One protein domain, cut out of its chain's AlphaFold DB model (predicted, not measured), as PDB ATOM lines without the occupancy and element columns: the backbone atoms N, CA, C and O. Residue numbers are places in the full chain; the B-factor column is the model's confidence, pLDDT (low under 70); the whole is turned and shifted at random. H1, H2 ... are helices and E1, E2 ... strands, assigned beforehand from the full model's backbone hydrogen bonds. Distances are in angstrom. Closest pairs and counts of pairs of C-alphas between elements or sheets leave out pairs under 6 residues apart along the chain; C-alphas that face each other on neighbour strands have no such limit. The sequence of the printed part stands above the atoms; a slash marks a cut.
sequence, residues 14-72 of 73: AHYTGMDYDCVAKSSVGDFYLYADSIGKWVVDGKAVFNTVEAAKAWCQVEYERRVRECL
ATOM      1  N   ALA A  14      27.562 -15.882 -20.416       90.06
ATOM      2  CA  ALA A  14      26.401 -16.711 -20.705       90.06
ATOM      3  C   ALA A  14      25.184 -15.810 -20.946       90.06
ATOM      4  O   ALA A  14      24.933 -14.895 -20.161       90.06
ATOM      5  N   HIS A  15      24.446 -16.064 -22.028       86.12
ATOM      6  CA  HIS A  15      23.196 -15.362 -22.319       86.12
ATOM      7  C   HIS A  15      22.034 -16.127 -21.691       86.12
ATOM      8  O   HIS A  15      21.939 -17.346 -21.865       86.12
ATOM      9  N   TYR A  16      21.154 -15.418 -20.994       79.25
ATOM     10  CA  TYR A  16      19.949 -15.989 -20.402       79.25
ATOM     11  C   TYR A  16      18.730 -15.376 -21.081       79.25
ATOM     12  O   TYR A  16      18.686 -14.183 -21.350       79.25
ATOM     13  N   THR A  17      17.744 -16.212 -21.388       67.19
ATOM     14  CA  THR A  17      16.446 -15.757 -21.896       67.19
ATOM     15  C   THR A  17      15.418 -15.952 -20.786       67.19
ATOM     16  O   THR A  17      15.345 -17.029 -20.199       67.19
ATOM     17  N   GLY A  18      14.655 -14.904 -20.460       65.56
ATOM     18  CA  GLY A  18      13.584 -14.963 -19.454       65.56
ATOM     19  C   GLY A  18      14.000 -14.720 -17.996       65.56
ATOM     20  O   GLY A  18      13.232 -15.053 -17.098       65.56
ATOM     21  N   MET A  19      15.186 -14.157 -17.750       66.06
ATOM     22  CA  MET A  19      15.596 -13.636 -16.437       66.06
ATOM     23  C   MET A  19      15.664 -12.105 -16.480       66.06
ATOM     24  O   MET A  19      15.701 -11.529 -17.563       66.06
ATOM     25  N   ASP A  20      15.742 -11.454 -15.314       71.00
ATOM     26  CA  ASP A  20      15.926  -9.992 -15.194       71.00
ATOM     27  C   ASP A  20      17.273  -9.494 -15.772       71.00
ATOM     28  O   ASP A  20      17.561  -8.300 -15.758       71.00
ATOM     29  N   TYR A  21      18.116 -10.409 -16.260       69.81
ATOM     30  CA  TYR A  21      19.415 -10.148 -16.861       69.81
ATOM     31  C   TYR A  21      19.606 -10.923 -18.163       69.81
ATOM     32  O   TYR A  21      19.352 -12.125 -18.242       69.81
ATOM     33  N   ASP A  22      20.120 -10.223 -19.171       82.69
ATOM     34  CA  ASP A  22      20.356 -10.761 -20.510       82.69
ATOM     35  C   ASP A  22      21.681 -11.526 -20.590       82.69
ATOM     36  O   ASP A  22      21.812 -12.499 -21.334       82.69
ATOM     37  N   CYS A  23      22.695 -11.083 -19.841       88.38
ATOM     38  CA  CYS A  23      24.036 -11.664 -19.853       88.38
ATOM     39  C   CYS A  23      24.613 -11.748 -18.436       88.38
ATOM     40  O   CYS A  23      24.586 -10.769 -17.696       88.38
ATOM     41  N   VAL A  24      25.235 -12.878 -18.090       90.94
ATOM     42  CA  VAL A  24      26.001 -13.020 -16.839       90.94
ATOM     43  C   VAL A  24      27.387 -13.564 -17.132       90.94
ATOM     44  O   VAL A  24      27.528 -14.540 -17.873       90.94
ATOM     45  N   ALA A  25      28.407 -12.965 -16.524       92.31
ATOM     46  CA  ALA A  25      29.749 -13.527 -16.470       92.31
ATOM     47  C   ALA A  25      30.095 -13.924 -15.037       92.31
ATOM     48  O   ALA A  25      30.146 -13.080 -14.144       92.31
ATOM     49  N   LYS A  26      30.351 -15.219 -14.828       90.31
ATOM     50  CA  LYS A  26      30.789 -15.743 -13.532       90.31
ATOM     51  C   LYS A  26      32.299 -15.635 -13.400       90.31
ATOM     52  O   LYS A  26      33.024 -16.001 -14.328       90.31
ATOM     53  N   SER A  27      32.776 -15.169 -12.251       88.94
ATOM     54  CA  SER A  27      34.210 -15.016 -11.992       88.94
ATOM     55  C   SER A  27      34.579 -15.381 -10.552       88.94
ATOM     56  O   SER A  27      33.719 -15.480  -9.680       88.94
ATOM     57  N   SER A  28      35.873 -15.566 -10.283       84.75
ATOM     58  CA  SER A  28      36.374 -15.861  -8.932       84.75
ATOM     59  C   SER A  28      36.260 -14.686  -7.954       84.75
ATOM     60  O   SER A  28      36.417 -14.893  -6.757       84.75
ATOM     61  N   VAL A  29      35.997 -13.470  -8.445       87.06
ATOM     62  CA  VAL A  29      35.868 -12.240  -7.635       87.06
ATOM     63  C   VAL A  29      34.437 -11.686  -7.638       87.06
ATOM     64  O   VAL A  29      34.210 -10.512  -7.342       87.06
ATOM     65  N   GLY A  30      33.468 -12.534  -7.986       88.31
ATOM     66  CA  GLY A  30      32.049 -12.197  -8.061       88.31
ATOM     67  C   GLY A  30      31.492 -12.239  -9.481       88.31
ATOM     68  O   GLY A  30      32.232 -12.279 -10.467       88.31
ATOM     69  N   ASP A  31      30.170 -12.246  -9.572       90.81
ATOM     70  CA  ASP A  31      29.449 -12.298 -10.839       90.81
ATOM     71  C   ASP A  31      29.192 -10.885 -11.374       90.81
ATOM     72  O   ASP A  31      28.999  -9.948 -10.599       90.81
ATOM     73  N   PHE A  32      29.187 -10.753 -12.699       91.44
ATOM     74  CA  PHE A  32      28.841  -9.525 -13.411       91.44
ATOM     75  C   PHE A  32      27.536  -9.740 -14.169       91.44
ATOM     76  O   PHE A  32      27.465 -10.618 -15.036       91.44
ATOM     77  N   TYR A  33      26.530  -8.928 -13.865       91.44
ATOM     78  CA  TYR A  33      25.207  -8.991 -14.469       91.44
ATOM     79  C   TYR A  33      25.020  -7.824 -15.433       91.44
ATOM     80  O   TYR A  33      25.214  -6.661 -15.078       91.44
ATOM     81  N   LEU A  34      24.622  -8.144 -16.662       91.88
ATOM     82  CA  LEU A  34      24.209  -7.182 -17.672       91.88
ATOM     83  C   LEU A  34      22.740  -7.388 -18.013       91.88
ATOM     84  O   LEU A  34      22.316  -8.507 -18.311       91.88
ATOM     85  N   TYR A  35      22.002  -6.288 -18.065       91.25
ATOM     86  CA  TYR A  35      20.637  -6.254 -18.572       91.25
ATOM     87  C   TYR A  35      20.414  -5.004 -19.417       91.25
ATOM     88  O   TYR A  35      21.003  -3.951 -19.152       91.25
ATOM     89  N   ALA A  36      19.585  -5.118 -20.448       89.75
ATOM     90  CA  ALA A  36      19.070  -3.974 -21.173       89.75
ATOM     91  C   ALA A  36      17.896  -3.357 -20.395       89.75
ATOM     92  O   ALA A  36      16.959  -4.048 -19.999       89.75
ATOM     93  N   ASP A  37      17.937  -2.049 -20.158       88.56
ATOM     94  CA  ASP A  37      16.808  -1.315 -19.598       88.56
ATOM     95  C   ASP A  37      15.696  -1.098 -20.645       88.56
ATOM     96  O   ASP A  37      15.836  -1.400 -21.834       88.56
ATOM     97  N   SER A  38      14.570  -0.525 -20.211       87.31
ATOM     98  CA  SER A  38      13.401  -0.302 -21.071       87.31
ATOM     99  C   SER A  38      13.637   0.666 -22.237       87.31
ATOM    100  O   SER A  38      12.781   0.774 -23.112       87.31
ATOM    101  N   ILE A  39      14.753   1.403 -22.247       88.50
ATOM    102  CA  ILE A  39      15.131   2.332 -23.319       88.50
ATOM    103  C   ILE A  39      16.309   1.805 -24.156       88.50
ATOM    104  O   ILE A  39      16.837   2.533 -24.997       88.50
ATOM    105  N   GLY A  40      16.707   0.543 -23.957       86.12
ATOM    106  CA  GLY A  40      17.752  -0.135 -24.723       86.12
ATOM    107  C   GLY A  40      19.182   0.187 -24.281       86.12
ATOM    108  O   GLY A  40      20.119  -0.074 -25.038       86.12
ATOM    109  N   LYS A  41      19.380   0.761 -23.088       90.88
ATOM    110  CA  LYS A  41      20.714   0.937 -22.505       90.88
ATOM    111  C   LYS A  41      21.128  -0.287 -21.711       90.88
ATOM    112  O   LYS A  41      20.320  -0.928 -21.059       90.88
ATOM    113  N   TRP A  42      22.419  -0.573 -21.729       92.94
ATOM    114  CA  TRP A  42      23.007  -1.710 -21.041       92.94
ATOM    115  C   TRP A  42      23.476  -1.302 -19.657       92.94
ATOM    116  O   TRP A  42      24.382  -0.479 -19.520       92.94
ATOM    117  N   VAL A  43      22.862  -1.885 -18.638       91.81
ATOM    118  CA  VAL A  43      23.178  -1.632 -17.238       91.81
ATOM    119  C   VAL A  43      24.017  -2.780 -16.692       91.81
ATOM    120  O   VAL A  43      23.696  -3.947 -16.903       91.81
ATOM    121  N   VAL A  44      25.095  -2.440 -15.987       92.00
ATOM    122  CA  VAL A  44      25.982  -3.388 -15.300       92.00
ATOM    123  C   VAL A  44      25.739  -3.295 -13.800       92.00
ATOM    124  O   VAL A  44      26.004  -2.240 -13.218       92.00
ATOM    125  N   ASP A  45      25.253  -4.369 -13.173       84.06
ATOM    126  CA  ASP A  45      25.008  -4.483 -11.720       84.06
ATOM    127  C   ASP A  45      24.249  -3.290 -11.087       84.06
ATOM    128  O   ASP A  45      24.438  -2.977  -9.911       84.06
ATOM    129  N   GLY A  46      23.451  -2.548 -11.863       81.31
ATOM    130  CA  GLY A  46      22.815  -1.299 -11.417       81.31
ATOM    131  C   GLY A  46      23.780  -0.131 -11.135       81.31
ATOM    132  O   GLY A  46      23.363   0.885 -10.586       81.31
ATOM    133  N   LYS A  47      25.068  -0.257 -11.481       84.00
ATOM    134  CA  LYS A  47      26.136   0.708 -11.159       84.00
ATOM    135  C   LYS A  47      26.568   1.570 -12.338       84.00
ATOM    136  O   LYS A  47      26.943   2.722 -12.145       84.00
ATOM    137  N   ALA A  48      26.564   1.010 -13.542       90.88
ATOM    138  CA  ALA A  48      27.042   1.692 -14.738       90.88
ATOM    139  C   ALA A  48      26.084   1.461 -15.907       90.88
ATOM    140  O   ALA A  48      25.508   0.382 -16.025       90.88
ATOM    141  N   VAL A  49      25.915   2.478 -16.756       93.88
ATOM    142  CA  VAL A  49      24.962   2.472 -17.874       93.88
ATOM    143  C   VAL A  49      25.691   2.814 -19.170       93.88
ATOM    144  O   VAL A  49      26.394   3.821 -19.249       93.88
ATOM    145  N   PHE A  50      25.490   1.997 -20.199       94.44
ATOM    146  CA  PHE A  50      26.170   2.091 -21.488       94.44
ATOM    147  C   PHE A  50      25.170   2.066 -22.641       94.44
ATOM    148  O   PHE A  50      24.079   1.519 -22.531       94.44
ATOM    149  N   ASN A  51      25.544   2.647 -23.781       94.06
ATOM    150  CA  ASN A  51      24.678   2.646 -24.964       94.06
ATOM    151  C   ASN A  51      24.781   1.343 -25.778       94.06
ATOM    152  O   ASN A  51      23.920   1.089 -26.611       94.06
ATOM    153  N   THR A  52      25.825   0.533 -25.571       92.75
ATOM    154  CA  THR A  52      26.038  -0.730 -26.294       92.75
ATOM    155  C   THR A  52      26.499  -1.836 -25.352       92.75
ATOM    156  O   THR A  52      27.142  -1.571 -24.329       92.75
ATOM    157  N   VAL A  53      26.195  -3.086 -25.713       91.19
ATOM    158  CA  VAL A  53      26.583  -4.265 -24.927       91.19
ATOM    159  C   VAL A  53      28.100  -4.440 -24.902       91.19
ATOM    160  O   VAL A  53      28.662  -4.840 -23.886       91.19
ATOM    161  N   GLU A  54      28.794  -4.096 -25.988       93.31
ATOM    162  CA  GLU A  54      30.248  -4.205 -26.098       93.31
ATOM    163  C   GLU A  54      30.949  -3.253 -25.129       93.31
ATOM    164  O   GLU A  54      31.902  -3.654 -24.462       93.31
ATOM    165  N   ALA A  55      30.455  -2.015 -25.001       94.12
ATOM    166  CA  ALA A  55      31.006  -1.038 -24.065       94.12
ATOM    167  C   ALA A  55      30.812  -1.488 -22.611       94.12
ATOM    168  O   ALA A  55      31.744  -1.414 -21.810       94.12
ATOM    169  N   ALA A  56      29.633  -2.028 -22.293       93.81
ATOM    170  CA  ALA A  56      29.351  -2.583 -20.976       93.81
ATOM    171  C   ALA A  56      30.250  -3.792 -20.652       93.81
ATOM    172  O   ALA A  56      30.855  -3.846 -19.579       93.81
ATOM    173  N   LYS A  57      30.417  -4.731 -21.595       93.62
ATOM    174  CA  LYS A  57      31.306  -5.897 -21.437       93.62
ATOM    175  C   LYS A  57      32.775  -5.491 -21.285       93.62
ATOM    176  O   LYS A  57      33.473  -6.057 -20.446       93.62
ATOM    177  N   ALA A  58      33.240  -4.500 -22.049       93.75
ATOM    178  CA  ALA A  58      34.600  -3.973 -21.940       93.75
ATOM    179  C   ALA A  58      34.855  -3.326 -20.571       93.75
ATOM    180  O   ALA A  58      35.896  -3.566 -19.961       93.75
ATOM    181  N   TRP A  59      33.888  -2.568 -20.048       94.50
ATOM    182  CA  TRP A  59      33.986  -2.002 -18.704       94.50
ATOM    183  C   TRP A  59      34.066  -3.091 -17.626       94.50
ATOM    184  O   TRP A  59      34.934  -3.027 -16.756       94.50
ATOM    185  N   CYS A  60      33.232  -4.134 -17.725       93.75
ATOM    186  CA  CYS A  60      33.273  -5.270 -16.796       93.75
ATOM    187  C   CYS A  60      34.635  -5.967 -16.801       93.75
ATOM    188  O   CYS A  60      35.131  -6.339 -15.744       93.75
ATOM    189  N   GLN A  61      35.251  -6.122 -17.976       93.69
ATOM    190  CA  GLN A  61      36.576  -6.730 -18.099       93.69
ATOM    191  C   GLN A  61      37.639  -5.921 -17.344       93.69
ATOM    192  O   GLN A  61      38.426  -6.497 -16.597       93.69
ATOM    193  N   VAL A  62      37.640  -4.594 -17.495       92.44
ATOM    194  CA  VAL A  62      38.582  -3.710 -16.788       92.44
ATOM    195  C   VAL A  62      38.367  -3.773 -15.275       92.44
ATOM    196  O   VAL A  62      39.329  -3.885 -14.517       92.44
ATOM    197  N   GLU A  63      37.113  -3.740 -14.830       92.19
ATOM    198  CA  GLU A  63      36.763  -3.808 -13.410       92.19
ATOM    199  C   GLU A  63      37.121  -5.170 -12.794       92.19
ATOM    200  O   GLU A  63      37.641  -5.238 -11.681       92.19
ATOM    201  N   TYR A  64      36.902  -6.260 -13.529       91.69
ATOM    202  CA  TYR A  64      37.332  -7.596 -13.135       91.69
ATOM    203  C   TYR A  64      38.853  -7.677 -12.991       91.69
ATOM    204  O   TYR A  64      39.347  -8.139 -11.964       91.69
ATOM    205  N   GLU A  65      39.606  -7.173 -13.970       91.44
ATOM    206  CA  GLU A  65      41.066  -7.140 -13.886       91.44
ATOM    207  C   GLU A  65      41.568  -6.311 -12.704       91.44
ATOM    208  O   GLU A  65      42.519  -6.723 -12.040       91.44
ATOM    209  N   ARG A  66      40.925  -5.172 -12.417       90.50
ATOM    210  CA  ARG A  66      41.234  -4.345 -11.243       90.50
ATOM    211  C   ARG A  66      41.042  -5.141  -9.951       90.50
ATOM    212  O   ARG A  66      41.978  -5.239  -9.166       90.50
ATOM    213  N   ARG A  67      39.874  -5.766  -9.768       90.19
ATOM    214  CA  ARG A  67      39.557  -6.550  -8.560       90.19
ATOM    215  C   ARG A  67      40.463  -7.768  -8.391       90.19
ATOM    216  O   ARG A  67      40.873  -8.068  -7.280       90.19
ATOM    217  N   VAL A  68      40.797  -8.466  -9.478       89.25
ATOM    218  CA  VAL A  68      41.725  -9.605  -9.417       89.25
ATOM    219  C   VAL A  68      43.122  -9.157  -8.992       89.25
ATOM    220  O   VAL A  68      43.739  -9.852  -8.192       89.25
ATOM    221  N   ARG A  69      43.616  -8.012  -9.489       86.75
ATOM    222  CA  ARG A  69      44.907  -7.454  -9.048       86.75
ATOM    223  C   ARG A  69      44.880  -7.084  -7.566       86.75
ATOM    224  O   ARG A  69      45.792  -7.470  -6.855       86.75
ATOM    225  N   GLU A  70      43.804  -6.455  -7.093       86.69
ATOM    226  CA  GLU A  70      43.624  -6.112  -5.671       86.69
ATOM    227  C   GLU A  70      43.577  -7.337  -4.744       86.69
ATOM    228  O   GLU A  70      43.933  -7.228  -3.579       86.69
ATOM    229  N   CYS A  71      43.151  -8.508  -5.230       81.00
ATOM    230  CA  CYS A  71      43.177  -9.747  -4.444       81.00
ATOM    231  C   CYS A  71      44.545 -10.453  -4.427       81.00
ATOM    232  O   CYS A  71      44.693 -11.446  -3.714       81.00
ATOM    233  N   LEU A  72      45.493 -10.026  -5.263       75.62
ATOM    234  CA  LEU A  72      46.838 -10.606  -5.353       75.62
ATOM    235  C   LEU A  72      47.883  -9.818  -4.546       75.62
ATOM    236  O   LEU A  72      48.998 -10.316  -4.392       75.62
TER     237      LEU A  72
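This is residues 14 to 72 of the 73 residues of an uncharacterized protein of Pirellula sp. SH-Sr6A (UniProt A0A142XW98). A twisted sheet of four short strands has one long helix, H1, packed along one face, and the last turns of H1 run on past the strands. The strands follow one another as a meander, each the antiparallel neighbour of the one before, and beyond E1 the short stretch 14 to 15 pairs with residues 23 to 24 of E1. The printed part has 59 residues, with four named strands and then one named helix along the chain; the sheet's order is E1, E2, E3, E4, antiparallel throughout, and the class is mixed, helices and strands. It is compact, with a radius of gyration of the C-alphas of 11.6 A, but elongated in outline, spanning 38 by 21 by 16 A.

Residues 14 to 22 come before E1, residues 23 to 25, which begins at C-alpha 23 at (24.036, -11.664, -19.853). E2, residues 32 to 36, is the longest strand, 13.7 A from first to last C-alpha. E3 holds residues 42 to 44 and is 6.7 A long; E4 holds residues 48 to 50 and is 6.8 A long. H1, residues 53 to 70, runs 25.8 A from C-alpha 53 at (26.583, -4.265, -24.927) to C-alpha 70 at (43.624, -6.112, -5.671).

E1 and E2 form a hairpin at 169 degrees, with N 25 and O 32 2.9 A apart and N 34 and O 23 2.8 A apart, both within hydrogen-bond range. E2 is staggered: residues 32 to 34 pair with E1 and residues 34 to 36 with E3. The hairpin of E2 and E3 stands at 156 degrees, with N 43 and O 35 2.8 A apart. The hairpin of E3 and E4 stands at 157 degrees, with N 42 and O 50 2.8 A apart. E1 and E4 are the edge strands and are apart. H1 is on the sheet at a height of 6.3 A, over E3, and runs along the strands, at 6 degrees to E3 on the local plane. The closest C-alphas of E3 and H1 are those of Trp 42 and Val 53, 5.9 A apart; those of E4 and H1 are Phe 50 and Ala 56, 5.7 A. E1 and H1 are near each other. In H1 every O i to N i+4 pair is within hydrogen-bond range.

The two C-alphas farthest apart are those of Ile 39 and Leu 72, 38.7 A. The printed part has no cut. The link from E1 to E2 is short, and the other three are tight. The mean pLDDT of the printed part is 87.8; residues 17 to 19 and residue 21 are under 70.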